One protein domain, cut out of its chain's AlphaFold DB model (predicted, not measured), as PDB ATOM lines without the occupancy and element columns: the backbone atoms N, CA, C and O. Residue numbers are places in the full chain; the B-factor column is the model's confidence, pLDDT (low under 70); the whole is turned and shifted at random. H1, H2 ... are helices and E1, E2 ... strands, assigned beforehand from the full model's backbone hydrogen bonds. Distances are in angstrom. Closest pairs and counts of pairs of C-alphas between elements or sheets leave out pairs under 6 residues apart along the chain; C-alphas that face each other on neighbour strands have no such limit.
ATOM      1  N   TRP A  42     120.716  54.414 384.310       97.75
ATOM      2  CA  TRP A  42     119.856  54.101 383.167       97.75
ATOM      3  C   TRP A  42     118.566  54.915 383.188       97.75
ATOM      4  O   TRP A  42     118.236  55.554 382.193       97.75
ATOM      5  N   GLU A  43     117.886  54.948 384.334       97.19
ATOM      6  CA  GLU A  43     116.683  55.763 384.515       97.19
ATOM      7  C   GLU A  43     116.982  57.251 384.358       97.19
ATOM      8  O   GLU A  43     116.166  57.974 383.793       97.19
ATOM      9  N   LEU A  44     118.152  57.713 384.809       97.19
ATOM     10  CA  LEU A  44     118.587  59.089 384.600       97.19
ATOM     11  C   LEU A  44     118.743  59.389 383.107       97.19
ATOM     12  O   LEU A  44     118.184  60.373 382.638       97.19
ATOM     13  N   ILE A  45     119.443  58.547 382.341       97.44
ATOM     14  CA  ILE A  45     119.583  58.733 380.886       97.44
ATOM     15  C   ILE A  45     118.205  58.802 380.212       97.44
ATOM     16  O   ILE A  45     117.950  59.733 379.448       97.44
ATOM     17  N   ASP A  46     117.317  57.856 380.524       96.81
ATOM     18  CA  ASP A  46     115.972  57.782 379.943       96.81
ATOM     19  C   ASP A  46     115.122  59.011 380.327       96.81
ATOM     20  O   ASP A  46     114.450  59.604 379.477       96.81
ATOM     21  N   HIS A  47     115.200  59.455 381.587       95.81
ATOM     22  CA  HIS A  47     114.524  60.658 382.075       95.81
ATOM     23  C   HIS A  47     114.996  61.913 381.331       95.81
ATOM     24  O   HIS A  47     114.175  62.710 380.881       95.81
ATOM     25  N   ILE A  48     116.310  62.077 381.166       96.19
ATOM     26  CA  ILE A  48     116.918  63.244 380.513       96.19
ATOM     27  C   ILE A  48     116.633  63.260 379.013       96.19
ATOM     28  O   ILE A  48     116.366  64.322 378.449       96.19
ATOM     29  N   ALA A  49     116.638  62.096 378.360       95.62
ATOM     30  CA  ALA A  49     116.260  61.986 376.956       95.62
ATOM     31  C   ALA A  49     114.829  62.503 376.715       95.62
ATOM     32  O   ALA A  49     114.586  63.182 375.714       95.62
ATOM     33  N   ALA A  50     113.907  62.241 377.646       94.75
ATOM     34  CA  ALA A  50     112.520  62.696 377.571       94.75
ATOM     35  C   ALA A  50     112.310  64.144 378.053       94.75
ATOM     36  O   ALA A  50     111.478  64.859 377.494       94.75
ATOM     37  N   ASN A  51     113.035  64.577 379.084       93.81
ATOM     38  CA  ASN A  51     112.858  65.871 379.737       93.81
ATOM     39  C   ASN A  51     114.221  66.481 380.122       93.81
ATOM     40  O   ASN A  51     114.669  66.318 381.262       93.81
ATOM     41  N   PRO A  52     114.896  67.186 379.197       95.00
ATOM     42  CA  PRO A  52     116.204  67.756 379.478       95.00
ATOM     43  C   PRO A  52     116.094  68.897 380.509       95.00
ATOM     44  O   PRO A  52     115.155  69.702 380.440       95.00
ATOM     45  N   PRO A  53     117.057  69.023 381.441       94.31
ATOM     46  CA  PRO A  53     117.172  70.162 382.341       94.31
ATOM     47  C   PRO A  53     117.774  71.358 381.591       94.31
ATOM     48  O   PRO A  53     118.956  71.676 381.708       94.31
ATOM     49  N   ASP A  54     116.933  71.996 380.783       95.56
ATOM     50  CA  ASP A  54     117.227  73.169 379.947       95.56
ATOM     51  C   ASP A  54     117.027  74.513 380.677       95.56
ATOM     52  O   ASP A  54     117.354  75.576 380.157       95.56
ATOM     53  N   THR A  55     116.510  74.478 381.906       96.88
ATOM     54  CA  THR A  55     116.331  75.639 382.794       96.88
ATOM     55  C   THR A  55     116.817  75.296 384.199       96.88
ATOM     56  O   THR A  55     116.792  74.129 384.598       96.88
ATOM     57  N   THR A  56     117.218  76.310 384.970       96.69
ATOM     58  CA  THR A  56     117.629  76.125 386.372       96.69
ATOM     59  C   THR A  56     116.535  75.446 387.185       96.69
ATOM     60  O   THR A  56     116.811  74.482 387.885       96.69
ATOM     61  N   THR A  57     115.272  75.829 386.986       96.88
ATOM     62  CA  THR A  57     114.127  75.187 387.646       96.88
ATOM     63  C   THR A  57     114.025  73.692 387.341       96.88
ATOM     64  O   THR A  57     113.711  72.909 388.234       96.88
ATOM     65  N   LYS A  58     114.292  73.253 386.105       96.25
ATOM     66  CA  LYS A  58     114.298  71.814 385.796       96.25
ATOM     67  C   LYS A  58     115.505  71.094 386.404       96.25
ATOM     68  O   LYS A  58     115.358  69.953 386.833       96.25
ATOM     69  N   ALA A  59     116.667  71.741 386.476       96.06
ATOM     70  CA  ALA A  59     117.831  71.190 387.173       96.06
ATOM     71  C   ALA A  59     117.562  71.019 388.678       96.06
ATOM     72  O   ALA A  59     117.799  69.947 389.226       96.06
ATOM     73  N   GLU A  60     116.976  72.030 389.319       96.75
ATOM     74  CA  GLU A  60     116.557  71.998 390.725       96.75
ATOM     75  C   GLU A  60     115.500  70.927 390.970       96.75
ATOM     76  O   GLU A  60     115.517  70.211 391.966       96.75
ATOM     77  N   GLN A  61     114.583  70.758 390.019       95.56
ATOM     78  CA  GLN A  61     113.632  69.666 390.053       95.56
ATOM     79  C   GLN A  61     114.335  68.302 389.981       95.56
ATOM     80  O   GLN A  61     113.940  67.404 390.722       95.56
ATOM     81  N   LEU A  62     115.332  68.125 389.123       95.62
ATOM     82  CA  LEU A  62     116.045  66.855 388.989       95.62
ATOM     83  C   LEU A  62     116.845  66.479 390.242       95.62
ATOM     84  O   LEU A  62     116.984  65.295 390.528       95.62
ATOM     85  N   THR A  63     117.382  67.453 390.975       95.38
ATOM     86  CA  THR A  63     118.272  67.199 392.124       95.38
ATOM     87  C   THR A  63     117.608  67.424 393.481       95.38
ATOM     88  O   THR A  63     118.102  66.956 394.505       95.38
ATOM     89  N   GLY A  64     116.498  68.160 393.525       95.06
ATOM     90  CA  GLY A  64     115.932  68.684 394.768       95.06
ATOM     91  C   GLY A  64     116.828  69.721 395.457       95.06
ATOM     92  O   GLY A  64     116.621  69.989 396.639       95.06
ATOM     93  N   GLN A  65     117.832  70.258 394.757       96.12
ATOM     94  CA  GLN A  65     118.764  71.270 395.259       96.12
ATOM     95  C   GLN A  65     118.564  72.575 394.506       96.12
ATOM     96  O   GLN A  65     118.463  72.547 393.283       96.12
ATOM     97  N   ASP A  66     118.594  73.701 395.217       97.69
ATOM     98  CA  ASP A  66     118.595  75.021 394.590       97.69
ATOM     99  C   ASP A  66     119.839  75.196 393.705       97.69
ATOM    100  O   ASP A  66     120.943  74.744 394.040       97.69
ATOM    101  N   SER A  67     119.667  75.867 392.568       97.38
ATOM    102  CA  SER A  67     120.781  76.228 391.705       97.38
ATOM    103  C   SER A  67     121.424  77.533 392.167       97.38
ATOM    104  O   SER A  67     120.782  78.417 392.737       97.38
ATOM    105  N   TYR A  68     122.716  77.684 391.896       97.81
ATOM    106  CA  TYR A  68     123.457  78.911 392.153       97.81
ATOM    107  C   TYR A  68     124.285  79.320 390.940       97.81
ATOM    108  O   TYR A  68     124.775  78.491 390.172       97.81
ATOM    109  N   ALA A  69     124.454  80.631 390.770       97.50
ATOM    110  CA  ALA A  69     125.288  81.184 389.716       97.50
ATOM    111  C   ALA A  69     126.774  81.049 390.082       97.50
ATOM    112  O   ALA A  69     127.225  81.557 391.110       97.50
ATOM    113  N   VAL A  70     127.544  80.395 389.215       97.25
ATOM    114  CA  VAL A  70     129.016  80.384 389.241       97.25
ATOM    115  C   VAL A  70     129.566  81.563 388.441       97.25
ATOM    116  O   VAL A  70     130.578  82.158 388.806       97.25
ATOM    117  N   THR A  71     128.888  81.909 387.348       96.38
ATOM    118  CA  THR A  71     129.112  83.118 386.544       96.38
ATOM    119  C   THR A  71     127.763  83.622 386.033       96.38
ATOM    120  O   THR A  71     126.767  82.914 386.174       96.38
ATOM    121  N   ASP A  72     127.734  84.769 385.356       94.75
ATOM    122  CA  ASP A  72     126.510  85.315 384.744       94.75
ATOM    123  C   ASP A  72     125.815  84.336 383.779       94.75
ATOM    124  O   ASP A  72     124.604  84.396 383.595       94.75
ATOM    125  N   TYR A  73     126.579  83.407 383.196       95.50
ATOM    126  CA  TYR A  73     126.110  82.457 382.186       95.50
ATOM    127  C   TYR A  73     126.280  80.992 382.600       95.50
ATOM    128  O   TYR A  73     126.091  80.093 381.783       95.50
ATOM    129  N   ARG A  74     126.668  80.724 383.855       97.12
ATOM    130  CA  ARG A  74     126.917  79.363 384.356       97.12
ATOM    131  C   ARG A  74     126.248  79.153 385.697       97.12
ATOM    132  O   ARG A  74     126.577  79.850 386.655       97.12
ATOM    133  N   PHE A  75     125.401  78.139 385.761       97.88
ATOM    134  CA  PHE A  75     124.648  77.760 386.948       97.88
ATOM    135  C   PHE A  75     124.973  76.324 387.328       97.88
ATOM    136  O   PHE A  75     125.208  75.489 386.455       97.88
ATOM    137  N   GLU A  76     125.005  76.035 388.621       98.12
ATOM    138  CA  GLU A  76     125.274  74.697 389.141       98.12
ATOM    139  C   GLU A  76     124.321  74.352 390.279       98.12
ATOM    140  O   GLU A  76     123.785  75.239 390.937       98.12
ATOM    141  N   THR A  77     124.124  73.058 390.517       97.88
ATOM    142  CA  THR A  77     123.540  72.551 391.762       97.88
ATOM    143  C   THR A  77     124.646  72.057 392.686       97.88
ATOM    144  O   THR A  77     125.749  71.715 392.245       97.88
ATOM    145  N   GLU A  78     124.340  71.939 393.975       97.31
ATOM    146  CA  GLU A  78     125.141  71.083 394.849       97.31
ATOM    147  C   GLU A  78     125.039  69.614 394.416       97.31
ATOM    148  O   GLU A  78     124.104  69.206 393.715       97.31
ATOM    149  N   SER A  79     126.039  68.829 394.817       96.75
ATOM    150  CA  SER A  79     126.066  67.387 394.585       96.75
ATOM    151  C   SER A  79     125.116  66.680 395.553       96.75
ATOM    152  O   SER A  79     125.194  66.904 396.761       96.75
ATOM    153  N   VAL A  80     124.273  65.785 395.042       97.19
ATOM    154  CA  VAL A  80     123.284  65.039 395.836       97.19
ATOM    155  C   VAL A  80     123.284  63.553 395.485       97.19
ATOM    156  O   VAL A  80     123.541  63.170 394.346       97.19
ATOM    157  N   ASP A  81     122.946  62.709 396.454       97.50
ATOM    158  CA  ASP A  81     122.659  61.302 396.191       97.50
ATOM    159  C   ASP A  81     121.164  61.152 395.903       97.50
ATOM    160  O   ASP A  81     120.332  61.386 396.782       97.50
ATOM    161  N   LEU A  82     120.814  60.787 394.667       94.94
ATOM    162  CA  LEU A  82     119.417  60.541 394.293       94.94
ATOM    163  C   LEU A  82     118.938  59.180 394.800       94.94
ATOM    164  O   LEU A  82     117.761  59.004 395.113       94.94
ATOM    165  N   SER A  83     119.854  58.217 394.901       96.94
ATOM    166  CA  SER A  83     119.604  56.895 395.462       96.94
ATOM    167  C   SER A  83     120.925  56.241 395.917       96.94
ATOM    168  O   SER A  83     122.006  56.745 395.605       96.94
ATOM    169  N   PRO A  84     120.879  55.075 396.589       96.56
ATOM    170  CA  PRO A  84     122.074  54.261 396.833       96.56
ATOM    171  C   PRO A  84     122.785  53.763 395.560       96.56
ATOM    172  O   PRO A  84     123.940  53.350 395.630       96.56
ATOM    173  N   GLU A  85     122.097  53.756 394.416       97.38
ATOM    174  CA  GLU A  85     122.602  53.274 393.124       97.38
ATOM    175  C   GLU A  85     123.077  54.408 392.201       97.38
ATOM    176  O   GLU A  85     123.771  54.167 391.212       97.38
ATOM    177  N   LEU A  86     122.725  55.652 392.538       97.12
ATOM    178  CA  LEU A  86     123.036  56.852 391.774       97.12
ATOM    179  C   LEU A  86     123.384  57.996 392.731       97.12
ATOM    180  O   LEU A  86     122.514  58.669 393.293       97.12
ATOM    181  N   SER A  87     124.685  58.205 392.892       97.12
ATOM    182  CA  SER A  87     125.262  59.137 393.859       97.12
ATOM    183  C   SER A  87     125.971  60.298 393.175       97.12
ATOM    184  O   SER A  87     126.258  60.249 391.976       97.12
ATOM    185  N   GLN A  88     126.277  61.337 393.947       96.12
ATOM    186  CA  GLN A  88     127.038  62.506 393.500       96.12
ATOM    187  C   GLN A  88     126.486  63.175 392.234       96.12
ATOM    188  O   GLN A  88     127.241  63.636 391.380       96.12
ATOM    189  N   VAL A  89     125.162  63.202 392.091       97.19
ATOM    190  CA  VAL A  89     124.502  63.847 390.962       97.19
ATOM    191  C   VAL A  89     124.654  65.351 391.106       97.19
ATOM    192  O   VAL A  89     124.182  65.947 392.077       97.19
ATOM    193  N   LYS A  90     125.297  65.967 390.120       97.00
ATOM    194  CA  LYS A  90     125.505  67.407 390.039       97.00
ATOM    195  C   LYS A  90     125.155  67.899 388.647       97.00
ATOM    196  O   LYS A  90     125.640  67.354 387.660       97.00
ATOM    197  N   VAL A  91     124.356  68.957 388.566       97.69
ATOM    198  CA  VAL A  91     123.984  69.580 387.293       97.69
ATOM    199  C   VAL A  91     124.778  70.866 387.109       97.69
ATOM    200  O   VAL A  91     124.863  71.687 388.019       97.69
ATOM    201  N   MET A  92     125.338  71.049 385.920       97.44
ATOM    202  CA  MET A  92     125.948  72.287 385.451       97.44
ATOM    203  C   MET A  92     125.235  72.740 384.189       97.44
ATOM    204  O   MET A  92     125.037  71.956 383.268       97.44
ATOM    205  N   MET A  93     124.907  74.019 384.112       96.44
ATOM    206  CA  MET A  93     124.205  74.596 382.980       96.44
ATOM    207  C   MET A  93     124.911  75.833 382.453       96.44
ATOM    208  O   MET A  93     125.343  76.684 383.231       96.44
ATOM    209  N   GLY A  94     124.951  75.956 381.131       96.56
ATOM    210  CA  GLY A  94     125.243  77.196 380.429       96.56
ATOM    211  C   GLY A  94     123.963  77.832 379.911       96.56
ATOM    212  O   GLY A  94     123.259  77.226 379.097       96.56
ATOM    213  N   LEU A  95     123.691  79.064 380.325       95.12
ATOM    214  CA  LEU A  95     122.591  79.887 379.821       95.12
ATOM    215  C   LEU A  95     123.163  81.196 379.273       95.12
ATOM    216  O   LEU A  95     124.072  81.747 379.881       95.12
ATOM    217  N   ASN A  96     122.647  81.711 378.163       93.75
ATOM    218  CA  ASN A  96     122.971  83.037 377.633       93.75
ATOM    219  C   ASN A  96     121.687  83.858 377.391       93.75
ATOM    220  O   ASN A  96     120.603  83.460 377.815       93.75
ATOM    221  N   GLU A  97     121.804  85.010 376.723       92.44
ATOM    222  CA  GLU A  97     120.652  85.870 376.393       92.44
ATOM    223  C   GLU A  97     119.603  85.164 375.513       92.44
ATOM    224  O   GLU A  97     118.412  85.446 375.639       92.44
ATOM    225  N   ASP A  98     120.033  84.219 374.672       91.56
ATOM    226  CA  ASP A  98     119.174  83.433 373.776       91.56
ATOM    227  C   ASP A  98     118.589  82.181 374.461       91.56
ATOM    228  O   ASP A  98     117.732  81.497 373.897       91.56
ATOM    229  N   GLY A  99     119.014  81.891 375.695       93.56
ATOM    230  CA  GLY A  99     118.520  80.795 376.518       93.56
ATOM    231  C   GLY A  99     119.554  79.696 376.756       93.56
ATOM    232  O   GLY A  99     120.711  79.950 377.083       93.56
ATOM    233  N   TRP A 100     119.103  78.446 376.698       95.56
ATOM    234  CA  TRP A 100     119.928  77.280 377.001       95.56
ATOM    235  C   TRP A 100     121.040  77.084 375.968       95.56
ATOM    236  O   TRP A 100     120.784  77.146 374.771       95.56
ATOM    237  N   THR A 101     122.267  76.824 376.424       96.00
ATOM    238  CA  THR A 101     123.420  76.562 375.540       96.00
ATOM    239  C   THR A 101     124.020  75.180 375.755       96.00
ATOM    240  O   THR A 101     124.379  74.515 374.788       96.00
ATOM    241  N   PHE A 102     124.110  74.724 377.006       95.19
ATOM    242  CA  PHE A 102     124.491  73.356 377.332       95.19
ATOM    243  C   PHE A 102     124.016  72.978 378.735       95.19
ATOM    244  O   PHE A 102     123.843  73.841 379.597       95.19
ATOM    245  N   THR A 103     123.859  71.680 378.981       96.75
ATOM    246  CA  THR A 103     123.787  71.115 380.335       96.75
ATOM    247  C   THR A 103     124.758  69.943 380.421       96.75
ATOM    248  O   THR A 103     124.872  69.151 379.488       96.75
ATOM    249  N   ALA A 104     125.481  69.831 381.526       96.62
ATOM    250  CA  ALA A 104     126.260  68.659 381.894       96.62
ATOM    251  C   ALA A 104     125.740  68.126 383.230       96.62
ATOM    252  O   ALA A 104     125.366  68.901 384.110       96.62
ATOM    253  N   ILE A 105     125.685  66.807 383.365       97.50
ATOM    254  CA  ILE A 105     125.306  66.141 384.609       97.50
ATOM    255  C   ILE A 105     126.419  65.172 384.944       97.50
ATOM    256  O   ILE A 105     126.608  64.201 384.214       97.50
ATOM    257  N   ASP A 106     127.129  65.429 386.030       96.75
ATOM    258  CA  ASP A 106     128.091  64.485 386.585       96.75
ATOM    259  C   ASP A 106     127.366  63.587 387.587       96.75
ATOM    260  O   ASP A 106     126.465  64.046 388.294       96.75
ATOM    261  N   PHE A 107     127.723  62.306 387.632       97.00
ATOM    262  CA  PHE A 107     127.193  61.361 388.611       97.00
ATOM    263  C   PHE A 107     128.119  60.156 388.785       97.00
ATOM    264  O   PHE A 107     128.970  59.859 387.947       97.00
ATOM    265  N   THR A 108     127.910  59.416 389.870       96.62
ATOM    266  CA  THR A 108     128.597  58.156 390.160       96.62
ATOM    267  C   THR A 108     127.569  57.025 390.271       96.62
ATOM    268  O   THR A 108     126.837  56.972 391.269       96.62
ATOM    269  N   PRO A 109     127.488  56.120 389.275       95.81
ATOM    270  CA  PRO A 109     126.692  54.905 389.404       95.81
ATOM    271  C   PRO A 109     127.350  53.937 390.402       95.81
ATOM    272  O   PRO A 109     128.572  53.930 390.561       95.81
ATOM    273  N   ASN A 110     126.554  53.100 391.065       94.38
ATOM    274  CA  ASN A 110     127.061  52.042 391.952       94.38
ATOM    275  C   ASN A 110     127.852  50.948 391.215       94.38
ATOM    276  O   ASN A 110     128.771  50.359 391.784       94.38
ATOM    277  N   GLU A 111     127.494  50.680 389.963       94.88
ATOM    278  CA  GLU A 111     128.158  49.725 389.087       94.88
ATOM    279  C   GLU A 111     128.811  50.447 387.907       94.88
ATOM    280  O   GLU A 111     128.302  51.439 387.381       94.88
ATOM    281  N   CYS A 112     129.961  49.937 387.465       97.00
ATOM    282  CA  CYS A 112     130.619  50.467 386.280       97.00
ATOM    283  C   CYS A 112     129.803  50.113 385.031       97.00
ATOM    284  O   CYS A 112     129.725  48.947 384.658       97.00
ATOM    285  N   ILE A 113     129.242  51.130 384.377       98.06
ATOM    286  CA  ILE A 113     128.587  51.009 383.069       98.06
ATOM    287  C   ILE A 113     129.605  51.368 381.986       98.06
ATOM    288  O   ILE A 113     130.143  52.476 381.988       98.06
ATOM    289  N   THR A 114     129.878  50.451 381.064       97.44
ATOM    290  CA  THR A 114     130.867  50.632 379.992       97.44
ATOM    291  C   THR A 114     130.242  51.166 378.701       97.44
ATOM    292  O   THR A 114     129.023  51.196 378.539       97.44
ATOM    293  N   GLU A 115     131.081  51.582 377.747       96.62
ATOM    294  CA  GLU A 115     130.627  51.982 376.405       96.62
ATOM    295  C   GLU A 115     129.853  50.858 375.700       96.62
ATOM    296  O   GLU A 115     128.821  51.128 375.083       96.62
ATOM    297  N   ASP A 116     130.293  49.605 375.856       97.69
ATOM    298  CA  ASP A 116     129.630  48.436 375.270       97.69
ATOM    299  C   ASP A 116     128.242  48.203 375.883       97.69
ATOM    300  O   ASP A 116     127.298  47.890 375.156       97.69
ATOM    301  N   ASP A 117     128.080  48.420 377.192       98.31
ATOM    302  CA  ASP A 117     126.777  48.306 377.863       98.31
ATOM    303  C   ASP A 117     125.788  49.351 377.332       98.31
ATOM    304  O   ASP A 117     124.626  49.049 377.045       98.31
ATOM    305  N   VAL A 118     126.254  50.592 377.150       97.81
ATOM    306  CA  VAL A 118     125.440  51.677 376.583       97.81
ATOM    307  C   VAL A 118     125.083  51.370 375.128       97.81
ATOM    308  O   VAL A 118     123.923  51.527 374.743       97.81
ATOM    309  N   ALA A 119     126.040  50.889 374.330       97.31
ATOM    310  CA  ALA A 119     125.804  50.501 372.942       97.31
ATOM    311  C   ALA A 119     124.821  49.323 372.829       97.31
ATOM    312  O   ALA A 119     123.983  49.283 371.928       97.31
ATOM    313  N   HIS A 120     124.873  48.375 373.765       98.12
ATOM    314  CA  HIS A 120     123.926  47.267 373.823       98.12
ATOM    315  C   HIS A 120     122.492  47.751 374.083       98.12
ATOM    316  O   HIS A 120     121.552  47.234 373.479       98.12
ATOM    317  N   ARG A 121     122.317  48.758 374.951       97.75
ATOM    318  CA  ARG A 121     120.997  49.298 375.311       97.75
ATOM    319  C   ARG A 121     120.422  50.248 374.260       97.75
ATOM    320  O   ARG A 121     119.249  50.125 373.917       97.75
ATOM    321  N   TYR A 122     121.219  51.196 373.772       96.12
ATOM    322  CA  TYR A 122     120.745  52.288 372.905       96.12
ATOM    323  C   TYR A 122     121.108  52.111 371.424       96.12
ATOM    324  O   TYR A 122     120.693  52.915 370.588       96.12
ATOM    325  N   GLY A 123     121.840  51.051 371.078       94.75
ATOM    326  CA  GLY A 123     122.289  50.770 369.720       94.75
ATOM    327  C   GLY A 123     123.616  51.446 369.377       94.75
ATOM    328  O   GLY A 123     124.416  51.785 370.246       94.75
ATOM    329  N   GLN A 124     123.872  51.614 368.078       92.81
ATOM    330  CA  GLN A 124     125.131  52.188 367.610       92.81
ATOM    331  C   GLN A 124     125.320  53.610 368.153       92.81
ATOM    332  O   GLN A 124     124.513  54.500 367.890       92.81
ATOM    333  N   LEU A 125     126.425  53.810 368.867       95.88
ATOM    334  CA  LEU A 125     126.812  55.113 369.384       95.88
ATOM    335  C   LEU A 125     127.425  55.970 368.274       95.88
ATOM    336  O   LEU A 125     128.199  55.480 367.447       95.88
ATOM    337  N   GLY A 126     127.048  57.246 368.250       92.94
ATOM    338  CA  GLY A 126     127.535  58.219 367.280       92.94
ATOM    339  C   GLY A 126     128.875  58.838 367.668       92.94
ATOM    340  O   GLY A 126     129.515  58.444 368.648       92.94
ATOM    341  N   ASP A 127     129.265  59.857 366.901       86.44
ATOM    342  CA  ASP A 127     130.515  60.583 367.107       86.44
ATOM    343  C   ASP A 127     130.649  61.101 368.544       86.44
ATOM    344  O   ASP A 127     129.675  61.441 369.231       86.44
ATOM    345  N   GLY A 128     131.896  61.119 369.002       78.62
ATOM    346  CA  GLY A 128     132.276  61.495 370.350       78.62
ATOM    347  C   GLY A 128     133.156  62.730 370.380       78.62
ATOM    348  O   GLY A 128     133.902  63.004 369.441       78.62
ATOM    349  N   TYR A 129     133.124  63.436 371.504       78.69
ATOM    350  CA  TYR A 129     134.106  64.460 371.829       78.69
ATOM    351  C   TYR A 129     135.059  63.921 372.898       78.69
ATOM    352  O   TYR A 129     134.633  63.258 373.838       78.69
ATOM    353  N   VAL A 130     136.353  64.195 372.767       71.38
ATOM    354  CA  VAL A 130     137.345  63.857 373.795       71.38
ATOM    355  C   VAL A 130     137.745  65.156 374.475       71.38
ATOM    356  O   VAL A 130     138.277  66.050 373.813       71.38
ATOM    357  N   MET A 131     137.499  65.275 375.784       67.25
ATOM    358  CA  MET A 131     138.049  66.396 376.538       67.25
ATOM    359  C   MET A 131     139.585  66.322 376.512       67.25
ATOM    360  O   MET A 131     140.144  65.222 376.570       67.25
ATOM    361  N   PRO A 132     140.287  67.467 376.435       56.22
ATOM    362  CA  PRO A 132     141.743  67.482 376.467       56.22
ATOM    363  C   PRO A 132     142.296  66.736 377.699       56.22
ATOM    364  O   PRO A 132     141.651  66.714 378.749       56.22
ATOM    365  N   PRO A 133     143.485  66.111 377.586       51.38
ATOM    366  CA  PRO A 133     144.024  65.234 378.621       51.38
ATOM    367  C   PRO A 133     144.220  65.963 379.959       51.38
ATOM    368  O   PRO A 133     144.715  67.089 380.007       51.38
ATOM    369  N   GLY A 134     143.858  65.289 381.051       51.91
ATOM    370  CA  GLY A 134     143.892  65.796 382.420       51.91
ATOM    371  C   GLY A 134     143.319  64.768 383.407       51.91
ATOM    372  O   GLY A 134     142.784  63.749 382.974       51.91
ATOM    373  N   PRO A 135     143.407  65.013 384.725       49.88
ATOM    374  CA  PRO A 135     142.931  64.073 385.747       49.88
ATOM    375  C   PRO A 135     141.418  63.809 385.680       49.88
ATOM    376  O   PRO A 135     140.968  62.754 386.102       49.88
ATOM    377  N   ASN A 136     140.660  64.734 385.083       65.19
ATOM    378  CA  ASN A 136     139.219  64.614 384.855       65.19
ATOM    379  C   ASN A 136     138.900  64.420 383.365       65.19
ATOM    380  O   ASN A 136     137.835  64.823 382.904       65.19
ATOM    381  N   ALA A 137     139.851  63.903 382.576       65.94
ATOM    382  CA  ALA A 137     139.614  63.676 381.159       65.94
ATOM    383  C   ALA A 137     138.466  62.684 380.988       65.94
ATOM    384  O   ALA A 137     138.519  61.548 381.466       65.94
ATOM    385  N   THR A 138     137.443  63.118 380.267       84.44
ATOM    386  CA  THR A 138     136.365  62.260 379.804       84.44
ATOM    387  C   THR A 138     136.381  62.215 378.289       84.44
ATOM    388  O   THR A 138     136.892  63.109 377.606       84.44
ATOM    389  N   TYR A 139     135.823  61.150 377.745       91.94
ATOM    390  CA  TYR A 139     135.399  61.138 376.358       91.94
ATOM    391  C   TYR A 139     133.912  60.840 376.313       91.94
ATOM    392  O   TYR A 139     133.378  60.173 377.196       91.94
ATOM    393  N   SER A 140     133.238  61.341 375.292       94.19
ATOM    394  CA  SER A 140     131.806  61.179 375.141       94.19
ATOM    395  C   SER A 140     131.445  60.373 373.904       94.19
ATOM    396  O   SER A 140     132.260  60.166 372.998       94.19
ATOM    397  N   ARG A 141     130.206  59.895 373.886       95.75
ATOM    398  CA  ARG A 141     129.562  59.276 372.731       95.75
ATOM    399  C   ARG A 141     128.149  59.795 372.606       95.75
ATOM    400  O   ARG A 141     127.447  59.908 373.610       95.75
ATOM    401  N   SER A 142     127.742  60.094 371.381       95.44
ATOM    402  CA  SER A 142     126.375  60.532 371.114       95.44
ATOM    403  C   SER A 142     125.416  59.345 371.182       95.44
ATOM    404  O   SER A 142     125.655  58.310 370.557       95.44
ATOM    405  N   LEU A 143     124.331  59.508 371.935       95.88
ATOM    406  CA  LEU A 143     123.155  58.649 371.831       95.88
ATOM    407  C   LEU A 143     122.337  59.053 370.591       95.88
ATOM    408  O   LEU A 143     122.570  60.134 370.034       95.88
ATOM    409  N   PRO A 144     121.375  58.224 370.141       92.88
ATOM    410  CA  PRO A 144     120.406  58.648 369.137       92.88
ATOM    411  C   PRO A 144     119.793  60.010 369.505       92.88
ATOM    412  O   PRO A 144     119.404  60.205 370.660       92.88
ATOM    413  N   PRO A 145     119.737  60.966 368.561       88.25
ATOM    414  CA  PRO A 145     119.406  62.344 368.887       88.25
ATOM    415  C   PRO A 145     117.948  62.462 369.358       88.25
ATOM    416  O   PRO A 145     117.039  62.027 368.640       88.25
ATOM    417  N   PRO A 146     117.696  63.048 370.540       90.38
ATOM    418  CA  PRO A 146     116.348  63.393 370.969       90.38
ATOM    419  C   PRO A 146     115.781  64.569 370.157       90.38
ATOM    420  O   PRO A 146     116.503  65.294 369.478       90.38
ATOM    421  N   SER A 147     114.469  64.811 370.256       93.50
ATOM    422  CA  SER A 147     113.789  65.870 369.486       93.50
ATOM    423  C   SER A 147     114.229  67.295 369.835       93.50
ATOM    424  O   SER A 147     113.915  68.224 369.098       93.50
ATOM    425  N   TRP A 148     114.887  67.480 370.979       94.25
ATOM    426  CA  TRP A 148     115.307  68.786 371.480       94.25
ATOM    427  C   TRP A 148     116.760  69.135 371.122       94.25
ATOM    428  O   TRP A 148     117.125  70.310 371.175       94.25
ATOM    429  N   GLY A 149     117.600  68.172 370.729       94.69
ATOM    430  CA  GLY A 149     119.024  68.430 370.511       94.69
ATOM    431  C   GLY A 149     119.892  67.182 370.526       94.69
ATOM    432  O   GLY A 149     119.520  66.140 369.992       94.69
ATOM    433  N   SER A 150     121.076  67.298 371.121       94.25
ATOM    434  CA  SER A 150     122.029  66.198 371.255       94.25
ATOM    435  C   SER A 150     122.158  65.753 372.707       94.25
ATOM    436  O   SER A 150     122.229  66.576 373.615       94.25
ATOM    437  N   LEU A 151     122.215  64.436 372.912       96.12
ATOM    438  CA  LEU A 151     122.500  63.815 374.200       96.12
ATOM    439  C   LEU A 151     123.735  62.933 374.050       96.12
ATOM    440  O   LEU A 151     123.781  62.041 373.200       96.12
ATOM    441  N   ARG A 152     124.740  63.182 374.881       96.38
ATOM    442  CA  ARG A 152     125.983  62.422 374.919       96.38
ATOM    443  C   ARG A 152     126.176  61.822 376.302       96.38
ATOM    444  O   ARG A 152     125.967  62.494 377.308       96.38
ATOM    445  N   VAL A 153     126.623  60.576 376.346       96.88
ATOM    446  CA  VAL A 153     127.133  59.943 377.568       96.88
ATOM    447  C   VAL A 153     128.624  60.226 377.694       96.88
ATOM    448  O   VAL A 153     129.323  60.274 376.682       96.88
ATOM    449  N   MET A 154     129.115  60.428 378.913       95.56
ATOM    450  CA  MET A 154     130.519  60.711 379.212       95.56
ATOM    451  C   MET A 154     131.139  59.549 379.979       95.56
ATOM    452  O   MET A 154     130.604  59.117 380.997       95.56
ATOM    453  N   PHE A 155     132.296  59.087 379.528       95.19
ATOM    454  CA  PHE A 155     133.077  58.033 380.161       95.19
ATOM    455  C   PHE A 155     134.375  58.606 380.711       95.19
ATOM    456  O   PHE A 155     135.034  59.421 380.055       95.19
ATOM    457  N   SER A 156     134.781  58.142 381.889       92.62
ATOM    458  CA  SER A 156     136.116  58.413 382.420       92.62
ATOM    459  C   SER A 156     137.177  57.866 381.467       92.62
ATOM    460  O   SER A 156     137.113  56.709 381.041       92.62
ATOM    461  N   ALA A 157     138.190  58.669 381.138       88.56
ATOM    462  CA  ALA A 157     139.294  58.200 380.309       88.56
ATOM    463  C   ALA A 157     140.135  57.114 381.005       88.56
ATOM    464  O   ALA A 157     140.740  56.308 380.294       88.56
ATOM    465  N   ASP A 158     140.148  57.082 382.339       88.62
ATOM    466  CA  ASP A 158     140.918  56.132 383.149       88.62
ATOM    467  C   ASP A 158     140.141  54.828 383.377       88.62
ATOM    468  O   ASP A 158     140.501  53.782 382.840       88.62
ATOM    469  N   SER A 159     139.008  54.900 384.085       91.81
ATOM    470  CA  SER A 159     138.231  53.710 384.459       91.81
ATOM    471  C   SER A 159     137.352  53.157 383.339       91.81
ATOM    472  O   SER A 159     136.877  52.031 383.450       91.81
ATOM    473  N   LYS A 160     137.111  53.937 382.274       93.38
ATOM    474  CA  LYS A 160     136.162  53.621 381.187       93.38
ATOM    475  C   LYS A 160     134.709  53.433 381.642       93.38
ATOM    476  O   LYS A 160     133.879  53.004 380.847       93.38
ATOM    477  N   CYS A 161     134.391  53.791 382.885       95.81
ATOM    478  CA  CYS A 161     133.025  53.788 383.393       95.81
ATOM    479  C   CYS A 161     132.305  55.082 383.008       95.81
ATOM    480  O   CYS A 161     132.927  56.143 382.894       95.81
ATOM    481  N   LEU A 162     130.991  54.989 382.841       96.81
ATOM    482  CA  LEU A 162     130.074  56.110 382.698       96.81
ATOM    483  C   LEU A 162     130.155  57.016 383.936       96.81
ATOM    484  O   LEU A 162     130.071  56.534 385.064       96.81
ATOM    485  N   VAL A 163     130.313  58.318 383.711       96.31
ATOM    486  CA  VAL A 163     130.470  59.336 384.769       96.31
ATOM    487  C   VAL A 163     129.576  60.557 384.580       96.31
ATOM    488  O   VAL A 163     129.572  61.453 385.418       96.31
ATOM    489  N   GLY A 164     128.842  60.640 383.470       96.50
ATOM    490  CA  GLY A 164     127.999  61.800 383.243       96.50
ATOM    491  C   GLY A 164     127.255  61.821 381.920       96.50
ATOM    492  O   GLY A 164     127.413  60.939 381.074       96.50
ATOM    493  N   LEU A 165     126.457  62.870 381.748       96.69
ATOM    494  CA  LEU A 165     125.744  63.231 380.527       96.69
ATOM    495  C   LEU A 165     126.127  64.645 380.095       96.69
ATOM    496  O   LEU A 165     126.410  65.506 380.921       96.69
ATOM    497  N   SER A 166     126.061  64.900 378.796       95.44
ATOM    498  CA  SER A 166     126.189  66.225 378.201       95.44
ATOM    499  C   SER A 166     125.075  66.427 377.180       95.44
ATOM    500  O   SER A 166     124.743  65.517 376.420       95.44
ATOM    501  N   MET A 167     124.470  67.607 377.202       95.19
ATOM    502  CA  MET A 167     123.304  67.975 376.414       95.19
ATOM    503  C   MET A 167     123.542  69.337 375.767       95.19
ATOM    504  O   MET A 167     124.005  70.262 376.436       95.19
ATOM    505  N   GLU A 168     123.179  69.470 374.497       93.94
ATOM    506  CA  GLU A 168     123.206  70.735 373.750       93.94
ATOM    507  C   GLU A 168     121.910  70.846 372.929       93.94
ATOM    508  O   GLU A 168     121.489  69.833 372.351       93.94
ATOM    509  N   PRO A 169     121.263  72.023 372.857       94.62
ATOM    510  CA  PRO A 169     120.055  72.210 372.061       94.62
ATOM    511  C   PRO A 169     120.344  72.128 370.558       94.62
ATOM    512  O   PRO A 169     121.470  72.331 370.101       94.62
ATOM    513  N   THR A 170     119.300  71.863 369.772       91.06
ATOM    514  CA  THR A 170     119.378  72.021 368.311       91.06
ATOM    515  C   THR A 170     119.606  73.495 367.975       91.06
ATOM    516  O   THR A 170     118.892  74.353 368.491       91.06
TER     517      THR A 170
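This is residues 42 to 170 of the 171 residues of an uncharacterized protein of Gordonia sp. HNM0687 (UniProt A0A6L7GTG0). Look for one twisted, curled sheet of seven strands, with the two long strands E3 and E4 running through it and the short helices H1 and H2 covering one face. A third short helix, H3, sits near the end of the sheet where E5 and E6 lie, and a long loop, residues 123 to 137, leads from it to the edge strand E5. The printed part has 129 residues, with three named helices and seven named strands that follow along the chain as H1 H2 E1 E2 E3 E4 H3 E5 E6 E7; the sheet runs E1 E2 E3 E4 E7 E6 E5, antiparallel throughout, and the class is mixed, helices and strands. The whole is compact, with a radius of gyration of the C-alphas of 14.0 A and spans of 37 by 32 by 30 A.

Find C-alpha 42 at (119.856, 54.101, 383.167); from there H1 runs to residue 50, 12.6 A. H2 is residues 56 to 63, 10.6 A. Next come E1, residues 67 to 71, and E2, residues 74 to 77. E3, residues 86 to 96, begins at C-alpha 86, (123.036, 56.852, 391.774), and covers 29.8 A; E4, residues 99 to 109, comes back over 30.1 A. H3 is residues 115 to 122, and E5 is residues 138 to 142. E6, residues 149 to 156, covers 23.1 A, and E7, residues 162 to 169, covers 21.7 A to C-alpha 169 at (120.055, 72.210, 372.061).

Two meanders, each strand the antiparallel neighbour of the one before, make the sheet: E1 E2 E3 E4 and E5 E6 E7. In the hairpin of E3 and E4, look at N 92 and O 104, 2.8 A apart; E4 of the one meander and E7 of the other are antiparallel neighbours, with N 105 and O 165 at 2.9 A. H1 and H2 are on the same face. H1 is over E7 at a height of 8.6 A, and the closest C-alphas of the two are those of Ile 45 and Leu 165, 7.6 A apart. H2, at a height of 8.3 A, runs along the strands, at 5 degrees to E3 on the local plane; the closest C-alphas of H2 and E3 are those of Ala 59 and Val 91, 6.4 A apart. H3 is over E6 at a height of 9.3 A, and its local plane leans 80 degrees from the whole sheet's. In H1, H2 and H3 every O i to N i+4 pair is within hydrogen-bond range.

The C-alphas of Asp 72 and His 120, the two farthest apart, are 39.7 A from each other. The printed part has no cut. The link from H3 to E5 is long, 15 residues, and within it look at residues 131 to 137, where pLDDT is under 70; the mean of the printed part is 93.0.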